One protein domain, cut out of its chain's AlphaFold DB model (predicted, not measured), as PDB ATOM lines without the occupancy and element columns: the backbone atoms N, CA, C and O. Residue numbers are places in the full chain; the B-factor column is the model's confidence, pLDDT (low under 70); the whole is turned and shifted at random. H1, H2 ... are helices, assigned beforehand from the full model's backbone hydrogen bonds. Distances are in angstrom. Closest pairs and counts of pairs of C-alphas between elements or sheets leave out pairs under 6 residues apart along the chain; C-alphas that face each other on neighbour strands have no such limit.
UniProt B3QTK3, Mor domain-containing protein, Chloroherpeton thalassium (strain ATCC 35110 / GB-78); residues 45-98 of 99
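This is residues 45 to 98 of the 99 residues of the protein "Mor domain-containing protein" of Chloroherpeton thalassium (strain ATCC 35110 / GB-78) (UniProt B3QTK3). Three short helices, H1, H2 and H3, make a small compact body in which H1 and H2 both pack on H3, and a tail that ends with the helix H4 sticks out from it. The tail, residues 80 to 98, makes much of the length. The printed part has 54 residues with four named helices, H1 to H4 in that order, and no named strand; its class is all helix. As a whole it is loose, with a radius of gyration of the C-alphas of 13.8 A and spans of 41 by 20 by 17 A.

Find C-alpha 45 at (341.372, -176.628, 104.545); from there H1 runs through residues 45 to 51. Next comes H2, residues 57 to 64. H3, the longest helix, begins at C-alpha 68 at (334.763, -185.793, 111.295) and covers residues 68 to 78, 15.4 A long. Last, H4 takes residues 87 to 96 over 14.6 A and ends at C-alpha 96 at (352.715, -153.953, 104.077).

Start at H3. H1 touches it about perpendicular, at 89 degrees, and the closest C-alphas are those of Arg 45 and Tyr 74, 5.9 A apart. H2 touches H3 about perpendicular too, at 78 degrees, with the C-alphas of Ala 61 and Glu 68 closest at 5.3 A. H1 and H2 are close but not clearly touching: their closest C-alphas, of Ile 48 and Leu 60, are 7.1 A apart. H4 is apart from H1, H2 and H3. In H1, H2, H3 and H4 every O i to N i+4 pair is within hydrogen-bond range.

Look at Ser 67 and Ala 98 for the two C-alphas farthest apart, 42.2 A. Without residues 80 to 98, which stand free, the body spans 22 by 16 by 15 A. The printed part has no cut. The links H1 to H2 and H2 to H3 are tight, and H3 to H4 is short. The mean pLDDT of the printed part is 79.3, and residues 80 to 98 are under 70.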
ATOM      1  N   ARG A  45     340.429-177.143 103.539       85.62
ATOM      2  CA  ARG A  45     341.372-176.628 104.545       85.62
ATOM      3  C   ARG A  45     341.202-175.128 104.792       85.62
ATOM      4  O   ARG A  45     341.143-174.719 105.944       85.62
ATOM      5  N   LEU A  46     341.108-174.322 103.732       83.69
ATOM      6  CA  LEU A  46     340.919-172.872 103.853       83.69
ATOM      7  C   LEU A  46     339.529-172.540 104.398       83.69
ATOM      8  O   LEU A  46     339.407-171.698 105.282       83.69
ATOM      9  N   TYR A  47     338.498-173.244 103.927       88.81
ATOM     10  CA  TYR A  47     337.136-173.066 104.416       88.81
ATOM     11  C   TYR A  47     337.035-173.364 105.916       88.81
ATOM     12  O   TYR A  47     336.556-172.537 106.687       88.81
ATOM     13  N   ILE A  48     337.572-174.510 106.348       91.12
ATOM     14  CA  ILE A  48     337.644-174.885 107.763       91.12
ATOM     15  C   ILE A  48     338.464-173.849 108.537       91.12
ATOM     16  O   ILE A  48     338.018-173.429 109.593       91.12
ATOM     17  N   ARG A  49     339.594-173.354 108.010       88.62
ATOM     18  CA  ARG A  49     340.377-172.289 108.668       88.62
ATOM     19  C   ARG A  49     339.557-171.037 108.965       88.62
ATOM     20  O   ARG A  49     339.704-170.469 110.037       88.62
ATOM     21  N   GLN A  50     338.717-170.607 108.028       88.06
ATOM     22  CA  GLN A  50     337.914-169.391 108.182       88.06
ATOM     23  C   GLN A  50     336.655-169.601 109.034       88.06
ATOM     24  O   GLN A  50     336.169-168.659 109.654       88.06
ATOM     25  N   LYS A  51     336.087-170.812 109.031       92.00
ATOM     26  CA  LYS A  51     334.778-171.106 109.641       92.00
ATOM     27  C   LYS A  51     334.852-171.925 110.928       92.00
ATOM     28  O   LYS A  51     333.824-172.089 111.585       92.00
ATOM     29  N   PHE A  52     336.011-172.465 111.290       92.50
ATOM     30  CA  PHE A  52     336.181-173.230 112.520       92.50
ATOM     31  C   PHE A  52     336.087-172.319 113.747       92.50
ATOM     32  O   PHE A  52     336.788-171.316 113.839       92.50
ATOM     33  N   LYS A  53     335.210-172.682 114.687       92.50
ATOM     34  CA  LYS A  53     334.926-171.915 115.912       92.50
ATOM     35  C   LYS A  53     335.444-172.583 117.190       92.50
ATOM     36  O   LYS A  53     335.262-172.038 118.268       92.50
ATOM     37  N   GLY A  54     336.086-173.748 117.076       89.56
ATOM     38  CA  GLY A  54     336.561-174.544 118.215       89.56
ATOM     39  C   GLY A  54     335.739-175.811 118.457       89.56
ATOM     40  O   GLY A  54     336.308-176.862 118.733       89.56
ATOM     41  N   ASP A  55     334.420-175.748 118.276       92.31
ATOM     42  CA  ASP A  55     333.471-176.811 118.647       92.31
ATOM     43  C   ASP A  55     332.603-177.319 117.476       92.31
ATOM     44  O   ASP A  55     331.885-178.311 117.594       92.31
ATOM     45  N   ASN A  56     332.699-176.697 116.299       96.00
ATOM     46  CA  ASN A  56     331.797-176.939 115.170       96.00
ATOM     47  C   ASN A  56     332.271-178.014 114.168       96.00
ATOM     48  O   ASN A  56     331.851-178.010 113.008       96.00
ATOM     49  N   VAL A  57     333.114-178.961 114.593       95.69
ATOM     50  CA  VAL A  57     333.684-180.015 113.723       95.69
ATOM     51  C   VAL A  57     332.599-180.820 113.005       95.69
ATOM     52  O   VAL A  57     332.674-181.021 111.793       95.69
ATOM     53  N   LYS A  58     331.575-181.263 113.739       96.50
ATOM     54  CA  LYS A  58     330.490-182.095 113.201       96.50
ATOM     55  C   LYS A  58     329.655-181.361 112.150       96.50
ATOM     56  O   LYS A  58     329.265-181.953 111.145       96.50
ATOM     57  N   ALA A  59     329.412-180.067 112.359       96.06
ATOM     58  CA  ALA A  59     328.699-179.230 111.400       96.06
ATOM     59  C   ALA A  59     329.501-179.078 110.098       96.06
ATOM     60  O   ALA A  59     328.972-179.343 109.021       96.06
ATOM     61  N   LEU A  60     330.797-178.764 110.210       95.00
ATOM     62  CA  LEU A  60     331.702-178.637 109.061       95.00
ATOM     63  C   LEU A  60     331.843-179.950 108.281       95.00
ATOM     64  O   LEU A  60     331.891-179.939 107.054       95.00
ATOM     65  N   ALA A  61     331.893-181.086 108.979       95.88
ATOM     66  CA  ALA A  61     331.955-182.406 108.357       95.88
ATOM     67  C   ALA A  61     330.721-182.669 107.482       95.88
ATOM     68  O   ALA A  61     330.857-183.052 106.321       95.88
ATOM     69  N   ARG A  62     329.525-182.385 108.011       95.19
ATOM     70  CA  ARG A  62     328.263-182.544 107.280       95.19
ATOM     71  C   ARG A  62     328.164-181.599 106.084       95.19
ATOM     72  O   ARG A  62     327.761-182.037 105.014       95.19
ATOM     73  N   GLU A  63     328.527-180.333 106.264       92.38
ATOM     74  CA  GLU A  63     328.468-179.309 105.214       92.38
ATOM     75  C   GLU A  63     329.405-179.628 104.044       92.38
ATOM     76  O   GLU A  63     329.028-179.494 102.884       92.38
ATOM     77  N   LEU A  64     330.618-180.094 104.346       90.44
ATOM     78  CA  LEU A  64     331.638-180.380 103.339       90.44
ATOM     79  C   LEU A  64     331.589-181.817 102.800       90.44
ATOM     80  O   LEU A  64     332.406-182.158 101.945       90.44
ATOM     81  N   GLY A  65     330.692-182.668 103.311       90.69
ATOM     82  CA  GLY A  65     330.626-184.088 102.948       90.69
ATOM     83  C   GLY A  65     331.873-184.884 103.357       90.69
ATOM     84  O   GLY A  65     332.270-185.824 102.673       90.69
ATOM     85  N   LEU A  66     332.529-184.493 104.451       92.50
ATOM     86  CA  LEU A  66     333.757-185.111 104.955       92.50
ATOM     87  C   LEU A  66     333.492-185.932 106.219       92.50
ATOM     88  O   LEU A  66     332.541-185.690 106.953       92.50
ATOM     89  N   SER A  67     334.395-186.865 106.535       96.25
ATOM     90  CA  SER A  67     334.400-187.486 107.864       96.25
ATOM     91  C   SER A  67     334.848-186.486 108.935       96.25
ATOM     92  O   SER A  67     335.728-185.656 108.688       96.25
ATOM     93  N   GLU A  68     334.322-186.612 110.157       95.94
ATOM     94  CA  GLU A  68     334.763-185.793 111.295       95.94
ATOM     95  C   GLU A  68     336.275-185.933 111.538       95.94
ATOM     96  O   GLU A  68     336.959-184.942 111.789       95.94
ATOM     97  N   ARG A  69     336.835-187.137 111.344       96.00
ATOM     98  CA  ARG A  69     338.284-187.393 111.428       96.00
ATOM     99  C   ARG A  69     339.079-186.558 110.421       96.00
ATOM    100  O   ARG A  69     340.146-186.043 110.756       96.00
ATOM    101  N   THR A  70     338.584-186.418 109.191       94.19
ATOM    102  CA  THR A  70     339.222-185.586 108.159       94.19
ATOM    103  C   THR A  70     339.223-184.118 108.571       94.19
ATOM    104  O   THR A  70     340.257-183.458 108.451       94.19
ATOM    105  N   VAL A  71     338.096-183.621 109.090       93.94
ATOM    106  CA  VAL A  71     337.975-182.239 109.575       93.94
ATOM    107  C   VAL A  71     338.912-182.002 110.758       93.94
ATOM    108  O   VAL A  71     339.683-181.050 110.723       93.94
ATOM    109  N   GLN A  72     338.940-182.898 111.750       94.12
ATOM    110  CA  GLN A  72     339.855-182.803 112.894       94.12
ATOM    111  C   GLN A  72     341.326-182.788 112.470       94.12
ATOM    112  O   GLN A  72     342.108-182.003 112.999       94.12
ATOM    113  N   ARG A  73     341.712-183.614 111.488       93.12
ATOM    114  CA  ARG A  73     343.069-183.582 110.925       93.12
ATOM    115  C   ARG A  73     343.381-182.212 110.326       93.12
ATOM    116  O   ARG A  73     344.443-181.668 110.594       93.12
ATOM    117  N   TYR A  74     342.463-181.651 109.540       91.50
ATOM    118  CA  TYR A  74     342.657-180.324 108.962       91.50
ATOM    119  C   TYR A  74     342.750-179.242 110.028       91.50
ATOM    120  O   TYR A  74     343.651-178.423 109.926       91.50
ATOM    121  N   VAL A  75     341.898-179.278 111.055       90.88
ATOM    122  CA  VAL A  75     341.960-178.368 112.206       90.88
ATOM    123  C   VAL A  75     343.314-178.466 112.901       90.88
ATOM    124  O   VAL A  75     343.945-177.443 113.133       90.88
ATOM    125  N   LYS A  76     343.803-179.680 113.177       89.12
ATOM    126  CA  LYS A  76     345.123-179.884 113.786       89.12
ATOM    127  C   LYS A  76     346.227-179.246 112.945       89.12
ATOM    128  O   LYS A  76     347.055-178.530 113.494       89.12
ATOM    129  N   ASP A  77     346.193-179.450 111.630       84.00
ATOM    130  CA  ASP A  77     347.166-178.872 110.701       84.00
ATOM    131  C   ASP A  77     347.126-177.330 110.658       84.00
ATOM    132  O   ASP A  77     348.118-176.728 110.264       84.00
ATOM    133  N   LEU A  78     346.026-176.675 111.066       78.69
ATOM    134  CA  LEU A  78     345.965-175.206 111.167       78.69
ATOM    135  C   LEU A  78     346.825-174.652 112.304       78.69
ATOM    136  O   LEU A  78     347.321-173.536 112.198       78.69
ATOM    137  N   PHE A  79     346.963-175.414 113.388       71.00
ATOM    138  CA  PHE A  79     347.723-175.017 114.575       71.00
ATOM    139  C   PHE A  79     349.176-175.496 114.531       71.00
ATOM    140  O   PHE A  79     349.953-175.196 115.434       71.00
ATOM    141  N   ILE A  80     349.556-176.242 113.491       68.94
ATOM    142  CA  ILE A  80     350.954-176.562 113.225       68.94
ATOM    143  C   ILE A  80     351.549-175.354 112.504       68.94
ATOM    144  O   ILE A  80     351.241-175.107 111.339       68.94
ATOM    145  N   THR A  81     352.406-174.600 113.191       55.38
ATOM    146  CA  THR A  81     353.179-173.516 112.580       55.38
ATOM    147  C   THR A  81     353.980-174.092 111.409       55.38
ATOM    148  O   THR A  81     354.740-175.049 111.609       55.38
ATOM    149  N   PRO A  82     353.816-173.587 110.175       54.31
ATOM    150  CA  PRO A  82     354.591-174.099 109.061       54.31
ATOM    151  C   PRO A  82     356.073-173.764 109.294       54.31
ATOM    152  O   PRO A  82     356.418-172.667 109.722       54.31
ATOM    153  N   LYS A  83     356.970-174.716 109.012       53.44
ATOM    154  CA  LYS A  83     358.433-174.518 109.108       53.44
ATOM    155  C   LYS A  83     358.966-173.434 108.152       53.44
ATOM    156  O   LYS A  83     360.121-173.044 108.266       53.44
ATOM    157  N   SER A  84     358.145-172.980 107.209       57.03
ATOM    158  CA  SER A  84     358.434-171.937 106.227       57.03
ATOM    159  C   SER A  84     357.193-171.072 106.018       57.03
ATOM    160  O   SER A  84     356.084-171.609 106.034       57.03
ATOM    161  N   LEU A  85     357.382-169.774 105.764       55.38
ATOM    162  CA  LEU A  85     356.296-168.820 105.519       55.38
ATOM    163  C   LEU A  85     355.332-169.347 104.446       55.38
ATOM    164  O   LEU A  85     355.726-169.732 103.343       55.38
ATOM    165  N   SER A  86     354.056-169.402 104.802       61.06
ATOM    166  CA  SER A  86     352.968-169.746 103.901       61.06
ATOM    167  C   SER A  86     352.807-168.668 102.827       61.06
ATOM    168  O   SER A  86     353.104-167.500 103.049       61.06
ATOM    169  N   GLN A  87     352.289-169.046 101.655       53.94
ATOM    170  CA  GLN A  87     352.066-168.104 100.547       53.94
ATOM    171  C   GLN A  87     351.228-166.884 100.973       53.94
ATOM    172  O   GLN A  87     351.491-165.783 100.515       53.94
ATOM    173  N   LEU A  88     350.282-167.062 101.901       54.66
ATOM    174  CA  LEU A  88     349.483-165.976 102.481       54.66
ATOM    175  C   LEU A  88     350.331-164.977 103.281       54.66
ATOM    176  O   LEU A  88     350.132-163.779 103.145       54.66
ATOM    177  N   GLU A  89     351.309-165.450 104.054       65.00
ATOM    178  CA  GLU A  89     352.224-164.570 104.795       65.00
ATOM    179  C   GLU A  89     353.161-163.804 103.850       65.00
ATOM    180  O   GLU A  89     353.541-162.675 104.142       65.00
ATOM    181  N   ILE A  90     353.489-164.377 102.688       60.72
ATOM    182  CA  ILE A  90     354.240-163.680 101.633       60.72
ATOM    183  C   ILE A  90     353.392-162.546 101.029       60.72
ATOM    184  O   ILE A  90     353.900-161.443 100.842       60.72
ATOM    185  N   PHE A  91     352.098-162.780 100.778       56.47
ATOM    186  CA  PHE A  91     351.177-161.755 100.263       56.47
ATOM    187  C   PHE A  91     350.888-160.635 101.279       56.47
ATOM    188  O   PHE A  91     350.894-159.456 100.915       56.47
ATOM    189  N   ASP A  92     350.682-160.978 102.553       62.75
ATOM    190  CA  ASP A  92     350.446-159.992 103.617       62.75
ATOM    191  C   ASP A  92     351.690-159.130 103.899       62.75
ATOM    192  O   ASP A  92     351.566-157.965 104.271       62.75
ATOM    193  N   ASN A  93     352.900-159.664 103.701       58.50
ATOM    194  CA  ASN A  93     354.134-158.881 103.822       58.50
ATOM    195  C   ASN A  93     354.366-157.976 102.602       58.50
ATOM    196  O   ASN A  93     354.705-156.809 102.772       58.50
ATOM    197  N   ALA A  94     354.091-158.463 101.388       55.75
ATOM    198  CA  ALA A  94     354.224-157.666 100.165       55.75
ATOM    199  C   ALA A  94     353.278-156.449 100.126       55.75
ATOM    200  O   ALA A  94     353.603-155.424  99.536       55.75
ATOM    201  N   THR A  95     352.112-156.540 100.767       55.38
ATOM    202  CA  THR A  95     351.155-155.423 100.867       55.38
ATOM    203  C   THR A  95     351.527-154.409 101.948       55.38
ATOM    204  O   THR A  95     351.239-153.225 101.790       55.38
ATOM    205  N   LYS A  96     352.212-154.841 103.015       55.72
ATOM    206  CA  LYS A  96     352.715-153.953 104.077       55.72
ATOM    207  C   LYS A  96     353.953-153.159 103.673       55.72
ATOM    208  O   LYS A  96     354.110-152.046 104.147       55.72
ATOM    209  N   GLU A  97     354.811-153.704 102.813       56.03
ATOM    210  CA  GLU A  97     356.000-152.995 102.311       56.03
ATOM    211  C   GLU A  97     355.674-151.947 101.229       56.03
ATOM    212  O   GLU A  97     356.520-151.126 100.889       56.03
ATOM    213  N   ALA A  98     354.449-151.962 100.694       53.38
ATOM    214  CA  ALA A  98     353.970-151.022  99.679       53.38
ATOM    215  C   ALA A  98     353.165-149.831 100.251       53.38
ATOM    216  O   ALA A  98     352.626-149.044  99.471       53.38
TER     217      ALA A  98